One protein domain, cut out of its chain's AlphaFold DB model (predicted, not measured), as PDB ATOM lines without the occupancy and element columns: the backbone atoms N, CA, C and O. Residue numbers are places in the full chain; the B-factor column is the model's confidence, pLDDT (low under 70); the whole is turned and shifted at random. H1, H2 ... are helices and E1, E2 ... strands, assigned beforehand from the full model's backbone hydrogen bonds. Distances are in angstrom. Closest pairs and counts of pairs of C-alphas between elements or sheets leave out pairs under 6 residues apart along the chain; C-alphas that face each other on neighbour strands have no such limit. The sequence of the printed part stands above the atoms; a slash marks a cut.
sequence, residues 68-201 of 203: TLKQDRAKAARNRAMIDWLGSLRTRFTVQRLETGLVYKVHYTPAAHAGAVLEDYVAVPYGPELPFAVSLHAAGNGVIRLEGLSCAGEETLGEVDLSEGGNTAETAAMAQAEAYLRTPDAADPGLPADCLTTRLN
ATOM      1  N   THR A  68      -4.094 -42.932 -17.332       84.00
ATOM      2  CA  THR A  68      -3.485 -42.581 -18.623       84.00
ATOM      3  C   THR A  68      -3.231 -41.076 -18.732       84.00
ATOM      4  O   THR A  68      -2.119 -40.651 -19.037       84.00
ATOM      5  N   LEU A  69      -4.219 -40.243 -18.385       85.12
ATOM      6  CA  LEU A  69      -4.061 -38.783 -18.420       85.12
ATOM      7  C   LEU A  69      -2.952 -38.284 -17.483       85.12
ATOM      8  O   LEU A  69      -2.223 -37.345 -17.817       85.12
ATOM      9  N   LYS A  70      -2.809 -38.897 -16.303       84.88
ATOM     10  CA  LYS A  70      -1.721 -38.568 -15.371       84.88
ATOM     11  C   LYS A  70      -0.359 -38.931 -15.957       84.88
ATOM     12  O   LYS A  70       0.562 -38.119 -15.865       84.88
ATOM     13  N   GLN A  71      -0.243 -40.099 -16.581       85.00
ATOM     14  CA  GLN A  71       0.987 -40.550 -17.234       85.00
ATOM     15  C   GLN A  71       1.378 -39.644 -18.409       85.00
ATOM     16  O   GLN A  71       2.530 -39.215 -18.493       85.00
ATOM     17  N   ASP A  72       0.424 -39.261 -19.257       87.50
ATOM     18  CA  ASP A  72       0.671 -38.341 -20.372       87.50
ATOM     19  C   ASP A  72       1.135 -36.965 -19.886       87.50
ATOM     20  O   ASP A  72       2.062 -36.369 -20.444       87.50
ATOM     21  N   ARG A  73       0.533 -36.468 -18.800       87.75
ATOM     22  CA  ARG A  73       0.954 -35.213 -18.176       87.75
ATOM     23  C   ARG A  73       2.370 -35.308 -17.607       87.75
ATOM     24  O   ARG A  73       3.148 -34.376 -17.808       87.75
ATOM     25  N   ALA A  74       2.708 -36.403 -16.925       86.56
ATOM     26  CA  ALA A  74       4.048 -36.631 -16.385       86.56
ATOM     27  C   ALA A  74       5.098 -36.667 -17.506       86.56
ATOM     28  O   ALA A  74       6.091 -35.942 -17.453       86.56
ATOM     29  N   LYS A  75       4.816 -37.406 -18.585       90.81
ATOM     30  CA  LYS A  75       5.655 -37.453 -19.787       90.81
ATOM     31  C   LYS A  75       5.852 -36.070 -20.413       90.81
ATOM     32  O   LYS A  75       6.980 -35.691 -20.731       90.81
ATOM     33  N   ALA A  76       4.776 -35.303 -20.592       91.12
ATOM     34  CA  ALA A  76       4.851 -33.959 -21.161       91.12
ATOM     35  C   ALA A  76       5.672 -33.005 -20.279       91.12
ATOM     36  O   ALA A  76       6.481 -32.235 -20.798       91.12
ATOM     37  N   ALA A  77       5.505 -33.081 -18.956       91.06
ATOM     38  CA  ALA A  77       6.262 -32.277 -18.002       91.06
ATOM     39  C   ALA A  77       7.757 -32.632 -18.015       91.06
ATOM     40  O   ALA A  77       8.587 -31.733 -18.127       91.06
ATOM     41  N   ARG A  78       8.100 -33.927 -17.998       93.44
ATOM     42  CA  ARG A  78       9.487 -34.411 -18.102       93.44
ATOM     43  C   ARG A  78      10.135 -33.946 -19.402       93.44
ATOM     44  O   ARG A  78      11.243 -33.423 -19.395       93.44
ATOM     45  N   ASN A  79       9.440 -34.103 -20.531       93.94
ATOM     46  CA  ASN A  79       9.959 -33.678 -21.831       93.94
ATOM     47  C   ASN A  79      10.179 -32.162 -21.887       93.94
ATOM     48  O   ASN A  79      11.166 -31.716 -22.463       93.94
ATOM     49  N   ARG A  80       9.292 -31.377 -21.269       94.62
ATOM     50  CA  ARG A  80       9.478 -29.931 -21.142       94.62
ATOM     51  C   ARG A  80      10.715 -29.594 -20.309       94.62
ATOM     52  O   ARG A  80      11.542 -28.835 -20.792       94.62
ATOM     53  N   ALA A  81      10.871 -30.196 -19.130       93.81
ATOM     54  CA  ALA A  81      12.050 -29.994 -18.285       93.81
ATOM     55  C   ALA A  81      13.351 -30.353 -19.021       93.81
ATOM     56  O   ALA A  81      14.328 -29.613 -18.964       93.81
ATOM     57  N   MET A  82      13.335 -31.444 -19.792       94.75
ATOM     58  CA  MET A  82      14.450 -31.837 -20.650       94.75
ATOM     59  C   MET A  82      14.767 -30.799 -21.732       94.75
ATOM     60  O   MET A  82      15.933 -30.484 -21.948       94.75
ATOM     61  N   ILE A  83      13.757 -30.256 -22.413       93.56
ATOM     62  CA  ILE A  83      13.956 -29.208 -23.426       93.56
ATOM     63  C   ILE A  83      14.515 -27.936 -22.784       93.56
ATOM     64  O   ILE A  83      15.444 -27.344 -23.329       93.56
ATOM     65  N   ASP A  84      13.980 -27.540 -21.629       93.94
ATOM     66  CA  ASP A  84      14.434 -26.359 -20.895       93.94
ATOM     67  C   ASP A  84      15.896 -26.529 -20.437       93.94
ATOM     68  O   ASP A  84      16.701 -25.610 -20.588       93.94
ATOM     69  N   TRP A  85      16.273 -27.724 -19.965       93.50
ATOM     70  CA  TRP A  85      17.661 -28.072 -19.646       93.50
ATOM     71  C   TRP A  85      18.565 -28.050 -20.879       93.50
ATOM     72  O   TRP A  85      19.567 -27.347 -20.885       93.50
ATOM     73  N   LEU A  86      18.200 -28.734 -21.967       91.88
ATOM     74  CA  LEU A  86      18.994 -28.719 -23.203       91.88
ATOM     75  C   LEU A  86      19.171 -27.298 -23.755       91.88
ATOM     76  O   LEU A  86      20.225 -26.978 -24.297       91.88
ATOM     77  N   GLY A  87      18.154 -26.446 -23.608       90.50
ATOM     78  CA  GLY A  87      18.205 -25.038 -23.990       90.50
ATOM     79  C   GLY A  87      19.071 -24.171 -23.072       90.50
ATOM     80  O   GLY A  87      19.541 -23.120 -23.510       90.50
ATOM     81  N   SER A  88      19.301 -24.586 -21.821       88.94
ATOM     82  CA  SER A  88      20.185 -23.885 -20.882       88.94
ATOM     83  C   SER A  88      21.660 -24.243 -21.084       88.94
ATOM     84  O   SER A  88      22.543 -23.441 -20.752       88.94
ATOM     85  N   LEU A  89      21.941 -25.418 -21.660       87.12
ATOM     86  CA  LEU A  89      23.300 -25.867 -21.939       87.12
ATOM     87  C   LEU A  89      24.004 -24.910 -22.905       87.12
ATOM     88  O   LEU A  89      23.525 -24.588 -23.990       87.12
ATOM     89  N   ARG A  90      25.221 -24.506 -22.538       82.50
ATOM     90  CA  ARG A  90      26.126 -23.736 -23.411       82.50
ATOM     91  C   ARG A  90      27.057 -24.627 -24.231       82.50
ATOM     92  O   ARG A  90      28.061 -24.153 -24.762       82.50
ATOM     93  N   THR A  91      26.768 -25.922 -24.279       81.12
ATOM     94  CA  THR A  91      27.655 -26.942 -24.832       81.12
ATOM     95  C   THR A  91      27.017 -27.626 -26.036       81.12
ATOM     96  O   THR A  91      25.853 -27.399 -26.367       81.12
ATOM     97  N   ARG A  92      27.808 -28.437 -26.741       85.56
ATOM     98  CA  ARG A  92      27.287 -29.269 -27.824       85.56
ATOM     99  C   ARG A  92      26.737 -30.560 -27.240       85.56
ATOM    100  O   ARG A  92      27.380 -31.190 -26.401       85.56
ATOM    101  N   PHE A  93      25.599 -30.980 -27.772       92.25
ATOM    102  CA  PHE A  93      25.044 -32.294 -27.515       92.25
ATOM    103  C   PHE A  93      24.709 -33.005 -28.823       92.25
ATOM    104  O   PHE A  93      24.474 -32.375 -29.858       92.25
ATOM    105  N   THR A  94      24.686 -34.329 -28.770       95.00
ATOM    106  CA  THR A  94      24.155 -35.180 -29.834       95.00
ATOM    107  C   THR A  94      23.024 -36.035 -29.281       95.00
ATOM    108  O   THR A  94      22.880 -36.187 -28.068       95.00
ATOM    109  N   VAL A  95      22.183 -36.557 -30.169       96.62
ATOM    110  CA  VAL A  95      21.046 -37.396 -29.787       96.62
ATOM    111  C   VAL A  95      21.120 -38.693 -30.564       96.62
ATOM    112  O   VAL A  95      21.170 -38.682 -31.794       96.62
ATOM    113  N   GLN A  96      21.086 -39.804 -29.842       96.88
ATOM    114  CA  GLN A  96      20.960 -41.133 -30.409       96.88
ATOM    115  C   GLN A  96      19.551 -41.654 -30.160       96.88
ATOM    116  O   GLN A  96      19.065 -41.692 -29.030       96.88
ATOM    117  N   ARG A  97      18.887 -42.047 -31.245       96.94
ATOM    118  CA  ARG A  97      17.558 -42.641 -31.192       96.94
ATOM    119  C   ARG A  97      17.679 -44.154 -31.096       96.94
ATOM    120  O   ARG A  97      18.291 -44.770 -31.964       96.94
ATOM    121  N   LEU A  98      17.043 -44.732 -30.089       94.88
ATOM    122  CA  LEU A  98      16.930 -46.171 -29.893       94.88
ATOM    123  C   LEU A  98      15.462 -46.592 -30.011       94.88
ATOM    124  O   LEU A  98      14.557 -45.756 -30.121       94.88
ATOM    125  N   GLU A  99      15.229 -47.902 -30.009       94.00
ATOM    126  CA  GLU A  99      13.884 -48.478 -30.046       94.00
ATOM    127  C   GLU A  99      13.079 -48.131 -28.785       94.00
ATOM    128  O   GLU A  99      11.902 -47.791 -28.874       94.00
ATOM    129  N   THR A 100      13.735 -48.136 -27.625       92.69
ATOM    130  CA  THR A 100      13.113 -47.949 -26.306       92.69
ATOM    131  C   THR A 100      13.145 -46.504 -25.796       92.69
ATOM    132  O   THR A 100      12.414 -46.149 -24.869       92.69
ATOM    133  N   GLY A 101      13.940 -45.629 -26.415       96.50
ATOM    134  CA  GLY A 101      14.044 -44.234 -25.995       96.50
ATOM    135  C   GLY A 101      15.092 -43.435 -26.759       96.50
ATOM    136  O   GLY A 101      15.468 -43.762 -27.886       96.50
ATOM    137  N   LEU A 102      15.549 -42.357 -26.130       97.69
ATOM    138  CA  LEU A 102      16.593 -41.468 -26.629       97.69
ATOM    139  C   LEU A 102      17.767 -41.452 -25.652       97.69
ATOM    140  O   LEU A 102      17.551 -41.480 -24.445       97.69
ATOM    141  N   VAL A 103      18.987 -41.333 -26.168       98.00
ATOM    142  CA  VAL A 103      20.172 -41.013 -25.362       98.00
ATOM    143  C   VAL A 103      20.749 -39.692 -25.851       98.00
ATOM    144  O   VAL A 103      21.139 -39.569 -27.013       98.00
ATOM    145  N   TYR A 104      20.789 -38.696 -24.972       96.75
ATOM    146  CA  TYR A 104      21.463 -37.427 -25.217       96.75
ATOM    147  C   TYR A 104      22.902 -37.534 -24.727       96.75
ATOM    148  O   TYR A 104      23.121 -37.793 -23.548       96.75
ATOM    149  N   LYS A 105      23.870 -37.314 -25.614       95.81
ATOM    150  CA  LYS A 105      25.282 -37.199 -25.243       95.81
ATOM    151  C   LYS A 105      25.629 -35.727 -25.135       95.81
ATOM    152  O   LYS A 105      25.565 -35.019 -26.142       95.81
ATOM    153  N   VAL A 106      25.965 -35.259 -23.946       93.81
ATOM    154  CA  VAL A 106      26.311 -33.863 -23.678       93.81
ATOM    155  C   VAL A 106      27.791 -33.785 -23.356       93.81
ATOM    156  O   VAL A 106      28.236 -34.366 -22.373       93.81
ATOM    157  N   HIS A 107      28.547 -33.048 -24.166       90.38
ATOM    158  CA  HIS A 107      29.984 -32.880 -23.958       90.38
ATOM    159  C   HIS A 107      30.250 -31.565 -23.234       90.38
ATOM    160  O   HIS A 107      29.748 -30.516 -23.651       90.38
ATOM    161  N   TYR A 108      31.064 -31.592 -22.186       86.06
ATOM    162  CA  TYR A 108      31.466 -30.402 -21.444       86.06
ATOM    163  C   TYR A 108      32.891 -30.001 -21.806       86.06
ATOM    164  O   TYR A 108      33.716 -30.819 -22.206       86.06
ATOM    165  N   THR A 109      33.196 -28.709 -21.680       76.56
ATOM    166  CA  THR A 109      34.594 -28.271 -21.747       76.56
ATOM    167  C   THR A 109      35.245 -28.645 -20.417       76.56
ATOM    168  O   THR A 109      34.803 -28.129 -19.389       76.56
ATOM    169  N   PRO A 110      36.244 -29.543 -20.398       65.50
ATOM    170  CA  PRO A 110      36.785 -30.061 -19.153       65.50
ATOM    171  C   PRO A 110      37.442 -28.946 -18.339       65.50
ATOM    172  O   PRO A 110      38.305 -28.217 -18.832       65.50
ATOM    173  N   ALA A 111      37.065 -28.837 -17.066       61.56
ATOM    174  CA  ALA A 111      37.892 -28.144 -16.089       61.56
ATOM    175  C   ALA A 111      39.115 -29.026 -15.788       61.56
ATOM    176  O   ALA A 111      38.983 -30.240 -15.661       61.56
ATOM    177  N   ALA A 112      40.308 -28.440 -15.674       59.72
ATOM    178  CA  ALA A 112      41.573 -29.175 -15.528       59.72
ATOM    179  C   ALA A 112      41.792 -29.794 -14.124       59.72
ATOM    180  O   ALA A 112      42.884 -29.695 -13.569       59.72
ATOM    181  N   HIS A 113      40.761 -30.393 -13.520       72.19
ATOM    182  CA  HIS A 113      40.792 -30.903 -12.148       72.19
ATOM    183  C   HIS A 113      40.058 -32.244 -12.029       72.19
ATOM    184  O   HIS A 113      39.076 -32.492 -12.726       72.19
ATOM    185  N   ALA A 114      40.520 -33.094 -11.109       73.88
ATOM    186  CA  ALA A 114      39.830 -34.334 -10.762       73.88
ATOM    187  C   ALA A 114      38.420 -34.044 -10.216       73.88
ATOM    188  O   ALA A 114      38.206 -33.055  -9.515       73.88
ATOM    189  N   GLY A 115      37.466 -34.908 -10.552       78.19
ATOM    190  CA  GLY A 115      36.041 -34.742 -10.266       78.19
ATOM    191  C   GLY A 115      35.289 -33.907 -11.304       78.19
ATOM    192  O   GLY A 115      34.060 -33.876 -11.264       78.19
ATOM    193  N   ALA A 116      35.987 -33.263 -12.249       86.06
ATOM    194  CA  ALA A 116      35.340 -32.548 -13.340       86.06
ATOM    195  C   ALA A 116      34.562 -33.516 -14.231       86.06
ATOM    196  O   ALA A 116      35.085 -34.554 -14.646       86.06
ATOM    197  N   VAL A 117      33.329 -33.144 -14.564       87.94
ATOM    198  CA  VAL A 117      32.542 -33.922 -15.512       87.94
ATOM    199  C   VAL A 117      32.952 -33.588 -16.929       87.94
ATOM    200  O   VAL A 117      33.016 -32.423 -17.324       87.94
ATOM    201  N   LEU A 118      33.223 -34.646 -17.676       89.31
ATOM    202  CA  LEU A 118      33.621 -34.603 -19.068       89.31
ATOM    203  C   LEU A 118      32.393 -34.684 -19.967       89.31
ATOM    204  O   LEU A 118      32.236 -33.868 -20.874       89.31
ATOM    205  N   GLU A 119      31.505 -35.641 -19.692       92.50
ATOM    206  CA  GLU A 119      30.350 -35.948 -20.534       92.50
ATOM    207  C   GLU A 119      29.184 -36.499 -19.714       92.50
ATOM    208  O   GLU A 119      29.405 -37.175 -18.711       92.50
ATOM    209  N   ASP A 120      27.959 -36.259 -20.183       95.00
ATOM    210  CA  ASP A 120      26.748 -36.911 -19.673       95.00
ATOM    211  C   ASP A 120      26.026 -37.677 -20.783       95.00
ATOM    212  O   ASP A 120      25.845 -37.170 -21.891       95.00
ATOM    213  N   TYR A 121      25.550 -38.872 -20.448       97.25
ATOM    214  CA  TYR A 121      24.730 -39.740 -21.288       97.25
ATOM    215  C   TYR A 121      23.345 -39.837 -20.655       97.25
ATOM    216  O   TYR A 121      23.127 -40.625 -19.739       97.25
ATOM    217  N   VAL A 122      22.409 -39.012 -21.118       97.62
ATOM    218  CA  VAL A 122      21.063 -38.912 -20.539       97.62
ATOM    219  C   VAL A 122      20.085 -39.778 -21.316       97.62
ATOM    220  O   VAL A 122      19.723 -39.468 -22.451       97.62
ATOM    221  N   ALA A 123      19.647 -40.857 -20.684       98.06
ATOM    222  CA  ALA A 123      18.682 -41.812 -21.186       98.06
ATOM    223  C   ALA A 123      17.247 -41.352 -20.873       98.06
ATOM    224  O   ALA A 123      16.871 -41.159 -19.717       98.06
ATOM    225  N   VAL A 124      16.429 -41.184 -21.912       97.06
ATOM    226  CA  VAL A 124      15.044 -40.708 -21.812       97.06
ATOM    227  C   VAL A 124      14.093 -41.710 -22.479       97.06
ATOM    228  O   VAL A 124      14.077 -41.802 -23.713       97.06
ATOM    229  N   PRO A 125      13.274 -42.442 -21.702       96.12
ATOM    230  CA  PRO A 125      12.274 -43.369 -22.235       96.12
ATOM    231  C   PRO A 125      11.185 -42.673 -23.063       96.12
ATOM    232  O   PRO A 125      10.808 -41.523 -22.803       96.12
ATOM    233  N   TYR A 126      10.609 -43.375 -24.045       92.56
ATOM    234  CA  TYR A 126       9.467 -42.836 -24.798       92.56
ATOM    235  C   TYR A 126       8.160 -42.811 -24.005       92.56
ATOM    236  O   TYR A 126       7.283 -42.007 -24.337       92.56
ATOM    237  N   GLY A 127       8.000 -43.683 -23.013       90.50
ATOM    238  CA  GLY A 127       6.821 -43.722 -22.157       90.50
ATOM    239  C   GLY A 127       6.894 -42.691 -21.022       90.50
ATOM    240  O   GLY A 127       7.654 -41.720 -21.119       90.50
ATOM    241  N   PRO A 128       6.051 -42.830 -19.987       89.19
ATOM    242  CA  PRO A 128       6.002 -41.921 -18.843       89.19
ATOM    243  C   PRO A 128       7.125 -42.142 -17.820       89.19
ATOM    244  O   PRO A 128       7.199 -41.390 -16.853       89.19
ATOM    245  N   GLU A 129       7.972 -43.152 -18.014       92.75
ATOM    246  CA  GLU A 129       9.019 -43.579 -17.083       92.75
ATOM    247  C   GLU A 129      10.069 -42.490 -16.825       92.75
ATOM    248  O   GLU A 129      10.196 -41.510 -17.572       92.75
ATOM    249  N   LEU A 130      10.815 -42.634 -15.734       93.56
ATOM    250  CA  LEU A 130      11.795 -41.630 -15.336       93.56
ATOM    251  C   LEU A 130      13.032 -41.667 -16.248       93.56
ATOM    252  O   LEU A 130      13.378 -42.711 -16.801       93.56
ATOM    253  N   PRO A 131      13.691 -40.517 -16.462       95.75
ATOM    254  CA  PRO A 131      14.971 -40.481 -17.144       95.75
ATOM    255  C   PRO A 131      16.110 -40.840 -16.178       95.75
ATOM    256  O   PRO A 131      15.999 -40.664 -14.963       95.75
ATOM    257  N   PHE A 132      17.240 -41.249 -16.747       97.25
ATOM    258  CA  PHE A 132      18.480 -41.557 -16.035       97.25
ATOM    259  C   PHE A 132      19.662 -40.922 -16.755       97.25
ATOM    260  O   PHE A 132      19.603 -40.703 -17.965       97.25
ATOM    261  N   ALA A 133      20.737 -40.617 -16.043       97.81
ATOM    262  CA  ALA A 133      21.963 -40.125 -16.649       97.81
ATOM    263  C   ALA A 133      23.171 -40.930 -16.183       97.81
ATOM    264  O   ALA A 133      23.250 -41.324 -15.026       97.81
ATOM    265  N   VAL A 134      24.122 -41.129 -17.091       97.69
ATOM    266  CA  VAL A 134      25.459 -41.623 -16.766       97.69
ATOM    267  C   VAL A 134      26.450 -40.490 -16.980       97.69
ATOM    268  O   VAL A 134      26.592 -40.003 -18.102       97.69
ATOM    269  N   SER A 135      27.128 -40.068 -15.921       95.00
ATOM    270  CA  SER A 135      28.142 -39.019 -15.952       95.00
ATOM    271  C   SER A 135      29.543 -39.617 -15.974       95.00
ATOM    272  O   SER A 135      29.869 -40.519 -15.201       95.00
ATOM    273  N   LEU A 136      30.386 -39.095 -16.865       93.44
ATOM    274  CA  LEU A 136      31.806 -39.422 -16.956       93.44
ATOM    275  C   LEU A 136      32.628 -38.372 -16.217       93.44
ATOM    276  O   LEU A 136      32.757 -37.236 -16.674       93.44
ATOM    277  N   HIS A 137      33.226 -38.757 -15.097       91.62
ATOM    278  CA  HIS A 137      34.064 -37.883 -14.286       91.62
ATOM    279  C   HIS A 137      35.535 -38.180 -14.544       91.62
ATOM    280  O   HIS A 137      35.965 -39.331 -14.485       91.62
ATOM    281  N   ALA A 138      36.330 -37.135 -14.763       87.94
ATOM    282  CA  ALA A 138      37.777 -37.261 -14.721       87.94
ATOM    283  C   ALA A 138      38.196 -37.706 -13.316       87.94
ATOM    284  O   ALA A 138      38.052 -36.951 -12.352       87.94
ATOM    285  N   ALA A 139      38.729 -38.915 -13.191       84.62
ATOM    286  CA  ALA A 139      39.423 -39.342 -11.990       84.62
ATOM    287  C   ALA A 139      40.926 -39.039 -12.128       84.62
ATOM    288  O   ALA A 139      41.447 -38.737 -13.207       84.62
ATOM    289  N   GLY A 140      41.639 -39.031 -10.999       79.69
ATOM    290  CA  GLY A 140      43.092 -38.867 -11.015       79.69
ATOM    291  C   GLY A 140      43.771 -39.991 -11.807       79.69
ATOM    292  O   GLY A 140      43.211 -41.067 -11.981       79.69
ATOM    293  N   ASN A 141      45.006 -39.751 -12.252       81.25
ATOM    294  CA  ASN A 141      45.877 -40.774 -12.850       81.25
ATOM    295  C   ASN A 141      45.373 -41.407 -14.163       81.25
ATOM    296  O   ASN A 141      45.738 -42.536 -14.465       81.25
ATOM    297  N   GLY A 142      44.578 -40.687 -14.965       80.25
ATOM    298  CA  GLY A 142      44.114 -41.191 -16.266       80.25
ATOM    299  C   GLY A 142      42.946 -42.174 -16.173       80.25
ATOM    300  O   GLY A 142      42.658 -42.867 -17.140       80.25
ATOM    301  N   VAL A 143      42.263 -42.221 -15.033       88.75
ATOM    302  CA  VAL A 143      41.045 -43.010 -14.841       88.75
ATOM    303  C   VAL A 143      39.821 -42.126 -15.095       88.75
ATOM    304  O   VAL A 143      39.839 -40.927 -14.814       88.75
ATOM    305  N   ILE A 144      38.744 -42.704 -15.615       91.12
ATOM    306  CA  ILE A 144      37.413 -42.099 -15.691       91.12
ATOM    307  C   ILE A 144      36.477 -42.863 -14.765       91.12
ATOM    308  O   ILE A 144      36.377 -44.084 -14.850       91.12
ATOM    309  N   ARG A 145      35.754 -42.146 -13.907       93.12
ATOM    310  CA  ARG A 145      34.697 -42.714 -13.068       93.12
ATOM    311  C   ARG A 145      33.343 -42.541 -13.749       93.12
ATOM    312  O   ARG A 145      33.051 -41.466 -14.270       93.12
ATOM    313  N   LEU A 146      32.534 -43.596 -13.740       94.94
ATOM    314  CA  LEU A 146      31.163 -43.600 -14.240       94.94
ATOM    315  C   LEU A 146      30.203 -43.503 -13.053       94.94
ATOM    316  O   LEU A 146      30.225 -44.359 -12.165       94.94
ATOM    317  N   GLU A 147      29.337 -42.499 -13.069       95.69
ATOM    318  CA  GLU A 147      28.294 -42.291 -12.058       95.69
ATOM    319  C   GLU A 147      26.911 -42.339 -12.693       95.69
ATOM    320  O   GLU A 147      26.669 -41.719 -13.725       95.69
ATOM    321  N   GLY A 148      26.004 -43.084 -12.074       96.62
ATOM    322  CA  GLY A 148      24.593 -43.138 -12.406       96.62
ATOM    323  C   GLY A 148      23.819 -42.106 -11.601       96.62
ATOM    324  O   GLY A 148      23.982 -42.000 -10.389       96.62
ATOM    325  N   LEU A 149      22.954 -41.353 -12.267       95.62
ATOM    326  CA  LEU A 149      22.138 -40.296 -11.685       95.62
ATOM    327  C   LEU A 149      20.677 -40.543 -12.046       95.62
ATOM    328  O   LEU A 149      20.287 -40.491 -13.213       95.62
ATOM    329  N   SER A 150      19.853 -40.759 -11.027       93.19
ATOM    330  CA  SER A 150      18.398 -40.836 -11.147       93.19
ATOM    331  C   SER A 150      17.731 -39.719 -10.343       93.19
ATOM    332  O   SER A 150      18.385 -38.865  -9.742       93.19
ATOM    333  N   CYS A 151      16.405 -39.712 -10.286       89.06
ATOM    334  CA  CYS A 151      15.703 -38.830  -9.358       89.06
ATOM    335  C   CYS A 151      15.780 -39.307  -7.897       89.06
ATOM    336  O   CYS A 151      15.574 -38.501  -6.994       89.06
ATOM    337  N   ALA A 152      16.104 -40.582  -7.662       86.25
ATOM    338  CA  ALA A 152      16.188 -41.173  -6.329       86.25
ATOM    339  C   ALA A 152      17.578 -41.034  -5.689       86.25
ATOM    340  O   ALA A 152      17.689 -41.000  -4.465       86.25
ATOM    341  N   GLY A 153      18.644 -40.952  -6.488       88.31
ATOM    342  CA  GLY A 153      19.994 -40.909  -5.938       88.31
ATOM    343  C   GLY A 153      21.098 -41.038  -6.975       88.31
ATOM    344  O   GLY A 153      20.858 -41.022  -8.183       88.31
ATOM    345  N   GLU A 154      22.325 -41.045  -6.479       92.50
ATOM    346  CA  GLU A 154      23.536 -41.300  -7.256       92.50
ATOM    347  C   GLU A 154      24.055 -42.698  -6.942       92.50
ATOM    348  O   GLU A 154      23.951 -43.148  -5.798       92.50
ATOM    349  N   GLU A 155      24.636 -43.361  -7.932       94.06
ATOM    350  CA  GLU A 155      25.316 -44.638  -7.753       94.06
ATOM    351  C   GLU A 155      26.628 -44.687  -8.536       94.06
ATOM    352  O   GLU A 155      26.735 -44.174  -9.648       94.06
ATOM    353  N   THR A 156      27.646 -45.335  -7.974       94.06
ATOM    354  CA  THR A 156      28.897 -45.578  -8.695       94.06
ATOM    355  C   THR A 156      28.720 -46.784  -9.609       94.06
ATOM    356  O   THR A 156      28.528 -47.900  -9.127       94.06
ATOM    357  N   LEU A 157      28.830 -46.577 -10.921       93.44
ATOM    358  CA  LEU A 157      28.667 -47.635 -11.922       93.44
ATOM    359  C   LEU A 157      29.985 -48.349 -12.239       93.44
ATOM    360  O   LEU A 157      29.975 -49.506 -12.659       93.44
ATOM    361  N   GLY A 158      31.117 -47.668 -12.048       92.50
ATOM    362  CA  GLY A 158      32.441 -48.254 -12.219       92.50
ATOM    363  C   GLY A 158      33.531 -47.230 -12.510       92.50
ATOM    364  O   GLY A 158      33.309 -46.021 -12.478       92.50
ATOM    365  N   GLU A 159      34.718 -47.741 -12.816       91.38
ATOM    366  CA  GLU A 159      35.883 -46.963 -13.233       91.38
ATOM    367  C   GLU A 159      36.496 -47.597 -14.484       91.38
ATOM    368  O   GLU A 159      36.461 -48.815 -14.656       91.38
ATOM    369  N   VAL A 160      37.031 -46.758 -15.368       90.12
ATOM    370  CA  VAL A 160      37.643 -47.150 -16.638       90.12
ATOM    371  C   VAL A 160      39.002 -46.475 -16.756       90.12
ATOM    372  O   VAL A 160      39.105 -45.257 -16.630       90.12
ATOM    373  N   ASP A 161      40.045 -47.253 -17.017       87.19
ATOM    374  CA  ASP A 161      41.390 -46.728 -17.241       87.19
ATOM    375  C   ASP A 161      41.553 -46.290 -18.710       87.19
ATOM    376  O   ASP A 161      41.341 -47.070 -19.641       87.19
ATOM    377  N   LEU A 162      41.931 -45.028 -18.945       76.69
ATOM    378  CA  LEU A 162      42.121 -44.490 -20.298       76.69
ATOM    379  C   LEU A 162      43.340 -45.081 -21.012       76.69
ATOM    380  O   LEU A 162      43.440 -44.960 -22.236       76.69
ATOM    381  N   SER A 163      44.260 -45.721 -20.285       76.12
ATOM    382  CA  SER A 163      45.365 -46.472 -20.889       76.12
ATOM    383  C   SER A 163      44.879 -47.675 -21.706       76.12
ATOM    384  O   SER A 163      45.582 -48.112 -22.618       76.12
ATOM    385  N   GLU A 164      43.646 -48.139 -21.473       69.00
ATOM    386  CA  GLU A 164      42.985 -49.189 -22.257       69.00
ATOM    387  C   GLU A 164      42.376 -48.670 -23.581       69.00
ATOM    388  O   GLU A 164      41.932 -49.461 -24.414       69.00
ATOM    389  N   GLY A 165      42.407 -47.350 -23.820       60.91
ATOM    390  CA  GLY A 165      41.982 -46.693 -25.062       60.91
ATOM    391  C   GLY A 165      40.839 -45.688 -24.867       60.91
ATOM    392  O   GLY A 165      39.904 -45.923 -24.117       60.91
ATOM    393  N   GLY A 166      40.872 -44.557 -25.586       63.19
ATOM    394  CA  GLY A 166      40.006 -43.395 -25.305       63.19
ATOM    395  C   GLY A 166      38.487 -43.585 -25.462       63.19
ATOM    396  O   GLY A 166      37.731 -42.815 -24.881       63.19
ATOM    397  N   ASN A 167      38.023 -44.606 -26.194       80.38
ATOM    398  CA  ASN A 167      36.588 -44.830 -26.441       80.38
ATOM    399  C   ASN A 167      35.941 -45.829 -25.462       80.38
ATOM    400  O   ASN A 167      34.742 -46.102 -25.565       80.38
ATOM    401  N   THR A 168      36.708 -46.414 -24.540       88.12
ATOM    402  CA  THR A 168      36.204 -47.435 -23.605       88.12
ATOM    403  C   THR A 168      35.169 -46.852 -22.643       88.12
ATOM    404  O   THR A 168      34.103 -47.440 -22.470       88.12
ATOM    405  N   ALA A 169      35.424 -45.660 -22.096       89.69
ATOM    406  CA  ALA A 169      34.512 -44.979 -21.175       89.69
ATOM    407  C   ALA A 169      33.191 -44.561 -21.849       89.69
ATOM    408  O   ALA A 169      32.124 -44.802 -21.289       89.69
ATOM    409  N   GLU A 170      33.243 -44.016 -23.071       91.94
ATOM    410  CA  GLU A 170      32.039 -43.709 -23.866       91.94
ATOM    411  C   GLU A 170      31.222 -44.978 -24.145       91.94
ATOM    412  O   GLU A 170      30.002 -44.990 -23.975       91.94
ATOM    413  N   THR A 171      31.890 -46.066 -24.538       93.75
ATOM    414  CA  THR A 171      31.220 -47.343 -24.824       93.75
ATOM    415  C   THR A 171      30.534 -47.897 -23.575       93.75
ATOM    416  O   THR A 171      29.386 -48.334 -23.649       93.75
ATOM    417  N   ALA A 172      31.202 -47.838 -22.420       94.00
ATOM    418  CA  ALA A 172      30.640 -48.274 -21.146       94.00
ATOM    419  C   ALA A 172      29.444 -47.409 -20.713       94.00
ATOM    420  O   ALA A 172      28.404 -47.952 -20.339       94.00
ATOM    421  N   ALA A 173      29.544 -46.081 -20.816       95.38
ATOM    422  CA  ALA A 173      28.445 -45.182 -20.466       95.38
ATOM    423  C   ALA A 173      27.230 -45.359 -21.380       95.38
ATOM    424  O   ALA A 173      26.101 -45.436 -20.896       95.38
ATOM    425  N   MET A 174      27.454 -45.500 -22.691       96.44
ATOM    426  CA  MET A 174      26.380 -45.805 -23.635       96.44
ATOM    427  C   MET A 174      25.717 -47.144 -23.306       96.44
ATOM    428  O   MET A 174      24.494 -47.214 -23.248       96.44
ATOM    429  N   ALA A 175      26.500 -48.191 -23.034       96.06
ATOM    430  CA  ALA A 175      25.956 -49.499 -22.678       96.06
ATOM    431  C   ALA A 175      25.075 -49.438 -21.419       96.06
ATOM    432  O   ALA A 175      24.019 -50.069 -21.388       96.06
ATOM    433  N   GLN A 176      25.464 -48.647 -20.413       97.31
ATOM    434  CA  GLN A 176      24.656 -48.441 -19.206       97.31
ATOM    435  C   GLN A 176      23.365 -47.664 -19.490       97.31
ATOM    436  O   GLN A 176      22.291 -48.068 -19.047       97.31
ATOM    437  N   ALA A 177      23.434 -46.594 -20.285       97.31
ATOM    438  CA  ALA A 177      22.251 -45.841 -20.699       97.31
ATOM    439  C   ALA A 177      21.266 -46.714 -21.504       97.31
ATOM    440  O   ALA A 177      20.056 -46.676 -21.277       97.31
ATOM    441  N   GLU A 178      21.773 -47.542 -22.420       97.31
ATOM    442  CA  GLU A 178      20.969 -48.502 -23.179       97.31
ATOM    443  C   GLU A 178      20.358 -49.585 -22.289       97.31
ATOM    444  O   GLU A 178      19.195 -49.947 -22.482       97.31
ATOM    445  N   ALA A 179      21.122 -50.104 -21.325       96.94
ATOM    446  CA  ALA A 179      20.633 -51.082 -20.362       96.94
ATOM    447  C   ALA A 179      19.478 -50.504 -19.538       96.94
ATOM    448  O   ALA A 179      18.435 -51.150 -19.438       96.94
ATOM    449  N   TYR A 180      19.611 -49.263 -19.055       97.00
ATOM    450  CA  TYR A 180      18.540 -48.566 -18.345       97.00
ATOM    451  C   TYR A 180      17.263 -48.465 -19.185       97.00
ATOM    452  O   TYR A 180      16.179 -48.801 -18.720       97.00
ATOM    453  N   LEU A 181      17.371 -48.084 -20.464       97.38
ATOM    454  CA  LEU A 181      16.197 -47.945 -21.337       97.38
ATOM    455  C   LEU A 181      15.452 -49.258 -21.602       97.38
ATOM    456  O   LEU A 181      14.322 -49.214 -22.085       97.38
ATOM    457  N   ARG A 182      16.047 -50.424 -21.331       96.69
ATOM    458  CA  ARG A 182      15.340 -51.712 -21.443       96.69
ATOM    459  C   ARG A 182      14.387 -51.942 -20.275       96.69
ATOM    460  O   ARG A 182      13.369 -52.602 -20.457       96.69
ATOM    461  N   THR A 183      14.711 -51.405 -19.102       95.94
ATOM    462  CA  THR A 183      13.926 -51.542 -17.870       95.94
ATOM    463  C   THR A 183      13.980 -50.238 -17.064       95.94
ATOM    464  O   THR A 183      14.626 -50.208 -16.015       95.94
ATOM    465  N   PRO A 184      13.358 -49.153 -17.561       94.38
ATOM    466  CA  PRO A 184      13.410 -47.856 -16.899       94.38
ATOM    467  C   PRO A 184      12.547 -47.832 -15.635       94.38
ATOM    468  O   PRO A 184      11.575 -48.585 -15.511       94.38
ATOM    469  N   ASP A 185      12.869 -46.925 -14.715       92.31
ATOM    470  CA  ASP A 185      12.120 -46.791 -13.469       92.31
ATOM    471  C   ASP A 185      10.717 -46.249 -13.726       92.31
ATOM    472  O   ASP A 185      10.513 -45.298 -14.491       92.31
ATOM    473  N   ALA A 186       9.733 -46.824 -13.039       89.81
ATOM    474  CA  ALA A 186       8.358 -46.364 -13.131       89.81
ATOM    475  C   ALA A 186       8.238 -44.878 -12.755       89.81
ATOM    476  O   ALA A 186       8.937 -44.371 -11.877       89.81
ATOM    477  N   ALA A 187       7.306 -44.185 -13.406       85.44
ATOM    478  CA  ALA A 187       6.985 -42.808 -13.065       85.44
ATOM    479  C   ALA A 187       6.533 -42.704 -11.600       85.44
ATOM    480  O   ALA A 187       5.590 -43.389 -11.197       85.44
ATOM    481  N   ASP A 188       7.147 -41.803 -10.834       83.69
ATOM    482  CA  ASP A 188       6.708 -41.470  -9.482       83.69
ATOM    483  C   ASP A 188       6.000 -40.102  -9.490       83.69
ATOM    484  O   ASP A 188       6.649 -39.080  -9.728       83.69
ATOM    485  N   PRO A 189       4.679 -40.039  -9.235       76.19
ATOM    486  CA  PRO A 189       3.948 -38.773  -9.187       76.19
ATOM    487  C   PRO A 189       4.369 -37.864  -8.020       76.19
ATOM    488  O   PRO A 189       3.995 -36.690  -8.015       76.19
ATOM    489  N   GLY A 190       5.095 -38.386  -7.028       83.50
ATOM    490  CA  GLY A 190       5.675 -37.613  -5.934       83.50
ATOM    491  C   GLY A 190       6.963 -36.881  -6.310       83.50
ATOM    492  O   GLY A 190       7.357 -35.956  -5.597       83.50
ATOM    493  N   LEU A 191       7.606 -37.250  -7.422       86.31
ATOM    494  CA  LEU A 191       8.838 -36.615  -7.876       86.31
ATOM    495  C   LEU A 191       8.544 -35.457  -8.837       86.31
ATOM    496  O   LEU A 191       7.672 -35.558  -9.706       86.31
ATOM    497  N   PRO A 192       9.271 -34.334  -8.712       90.31
ATOM    498  CA  PRO A 192       9.117 -33.227  -9.637       90.31
ATOM    499  C   PRO A 192       9.664 -33.624 -11.013       90.31
ATOM    500  O   PRO A 192      10.655 -34.340 -11.123       90.31
ATOM    501  N   ALA A 193       9.024 -33.156 -12.085       87.75
ATOM    502  CA  ALA A 193       9.353 -33.580 -13.449       87.75
ATOM    503  C   ALA A 193      10.772 -33.186 -13.911       87.75
ATOM    504  O   ALA A 193      11.294 -33.762 -14.863       87.75
ATOM    505  N   ASP A 194      11.377 -32.204 -13.247       91.38
ATOM    506  CA  ASP A 194      12.726 -31.687 -13.469       91.38
ATOM    507  C   ASP A 194      13.757 -32.251 -12.476       91.38
ATOM    508  O   ASP A 194      14.873 -31.735 -12.400       91.38
ATOM    509  N   CYS A 195      13.420 -33.307 -11.723       92.38
ATOM    510  CA  CYS A 195      14.297 -33.898 -10.710       92.38
ATOM    511  C   CYS A 195      15.689 -34.237 -11.255       92.38
ATOM    512  O   CYS A 195      16.691 -33.791 -10.697       92.38
ATOM    513  N   LEU A 196      15.766 -34.959 -12.377       94.56
ATOM    514  CA  LEU A 196      17.050 -35.305 -12.986       94.56
ATOM    515  C   LEU A 196      17.773 -34.062 -13.513       94.56
ATOM    516  O   LEU A 196      18.946 -33.854 -13.218       94.56
ATOM    517  N   THR A 197      17.078 -33.209 -14.268       93.31
ATOM    518  CA  THR A 197      17.684 -32.021 -14.890       93.31
ATOM    519  C   THR A 197      18.182 -31.009 -13.863       93.31
ATOM    520  O   THR A 197      19.174 -30.330 -14.104       93.31
ATOM    521  N   THR A 198      17.551 -30.938 -12.691       92.00
ATOM    522  CA  THR A 198      18.023 -30.123 -11.563       92.00
ATOM    523  C   THR A 198      19.342 -30.651 -11.012       92.00
ATOM    524  O   THR A 198      20.222 -29.858 -10.698       92.00
ATOM    525  N   ARG A 199      19.521 -31.975 -10.944       90.81
ATOM    526  CA  ARG A 199      20.791 -32.588 -10.521       90.81
ATOM    527  C   ARG A 199      21.887 -32.458 -11.578       90.81
ATOM    528  O   ARG A 199      23.052 -32.309 -11.230       90.81
ATOM    529  N   LEU A 200      21.512 -32.476 -12.858       90.88
ATOM    530  CA  LEU A 200      22.428 -32.233 -13.978       90.88
ATOM    531  C   LEU A 200      22.812 -30.755 -14.126       90.88
ATOM    532  O   LEU A 200      23.864 -30.446 -14.685       90.88
ATOM    533  N   ASN A 201      21.988 -29.831 -13.624       83.06
ATOM    534  CA  ASN A 201      22.333 -28.418 -13.524       83.06
ATOM    535  C   ASN A 201      23.391 -28.224 -12.434       83.06
ATOM    536  O   ASN A 201      23.098 -27.986 -11.265       83.06
TER     537      ASN A 201
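What this domain is: This is residues 68 to 201 of the 203 residues of an uncharacterized protein of Hyphomonas adhaerens MHS-3 (UniProt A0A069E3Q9). A twisted sheet of six strands curls round one helix, H2, which fills its hollow face. The short helix H3 packs on the opposite face, and the long helix H1 only grazes the sheet with its residues 75 to 86 and meets H3. The printed part has 134 residues with three named helices and six named strands, in the order H1 E1 E2 E3 E4 E5 E6 H2 H3. The sheet's order is E1 E2 E3 E4 E5 E6, antiparallel throughout, and the class is mixed, helices and strands. The whole is compact, with a radius of gyration of the C-alphas of 14.8 A, yet elongated, spanning 50 by 28 by 25 A.

How they stand to each other: The sheet is a meander, each strand the antiparallel neighbour of the one before: E1 (residues 93 to 97), E2 (101 to 107), E3 (117 to 125), E4 (132 to 138), E5 (143 to 149) and E6 (154 to 161). E1 and E6 are its edge strands. From edge to edge the strands' lines turn by 80 degrees. Within hydrogen-bond range are N 96 and O 103 at 2.8 A for E1 and E2, N 104 and O 122 at 2.8 A for E2 and E3, N 134 and O 121 at 2.9 A for E3 and E4, N 135 and O 147 at 2.8 A for E4 and E5, and N 146 and O 158 at 2.8 A for E5 and E6. The sheet curls round H2 (residues 168 to 182); the closest C-alphas of E3 and H2 are those of Ala 123 and Ala 177, 5.4 A apart. On the opposite face, H3 (residues 195 to 200) has a height over the sheet of 8.6 A. It is only just over E4, with 3 of its 6 C-alphas, and runs along the strands, at 18 degrees to E4 on the local plane. H1 (residues 68 to 88) only just touches H3, with its residues 81 to 85 alone and 3 pairs of C-alphas within 8 A. Their closest C-alphas are those of Trp 85 and Thr 197, 6.2 A apart, at a shallow tilt of 16 degrees, the same way. H1 and H2 are apart. In H1, H2 and H3 every O i to N i+4 pair is within hydrogen-bond range.

Where its parts are: H1 begins at C-alpha 68 (-3.485, -42.581, -18.623) and is 30.2 A long. E3, the longest strand by residues, measures 23.4 A, E6 21.2 A and H2 21.4 A. H2 begins at C-alpha 168 (36.204, -47.435, -23.605), and H3 ends at C-alpha 200 (22.428, -32.233, -13.978).

The domain as a whole: The two C-alphas farthest apart, those of Leu 69 and Asn 141, are 50.3 A apart. The printed part has no cut. The link from H2 to H3, residues 183 to 194, is long. The model's pLDDT is under 70 at residues 110 to 112 and 164 to 166.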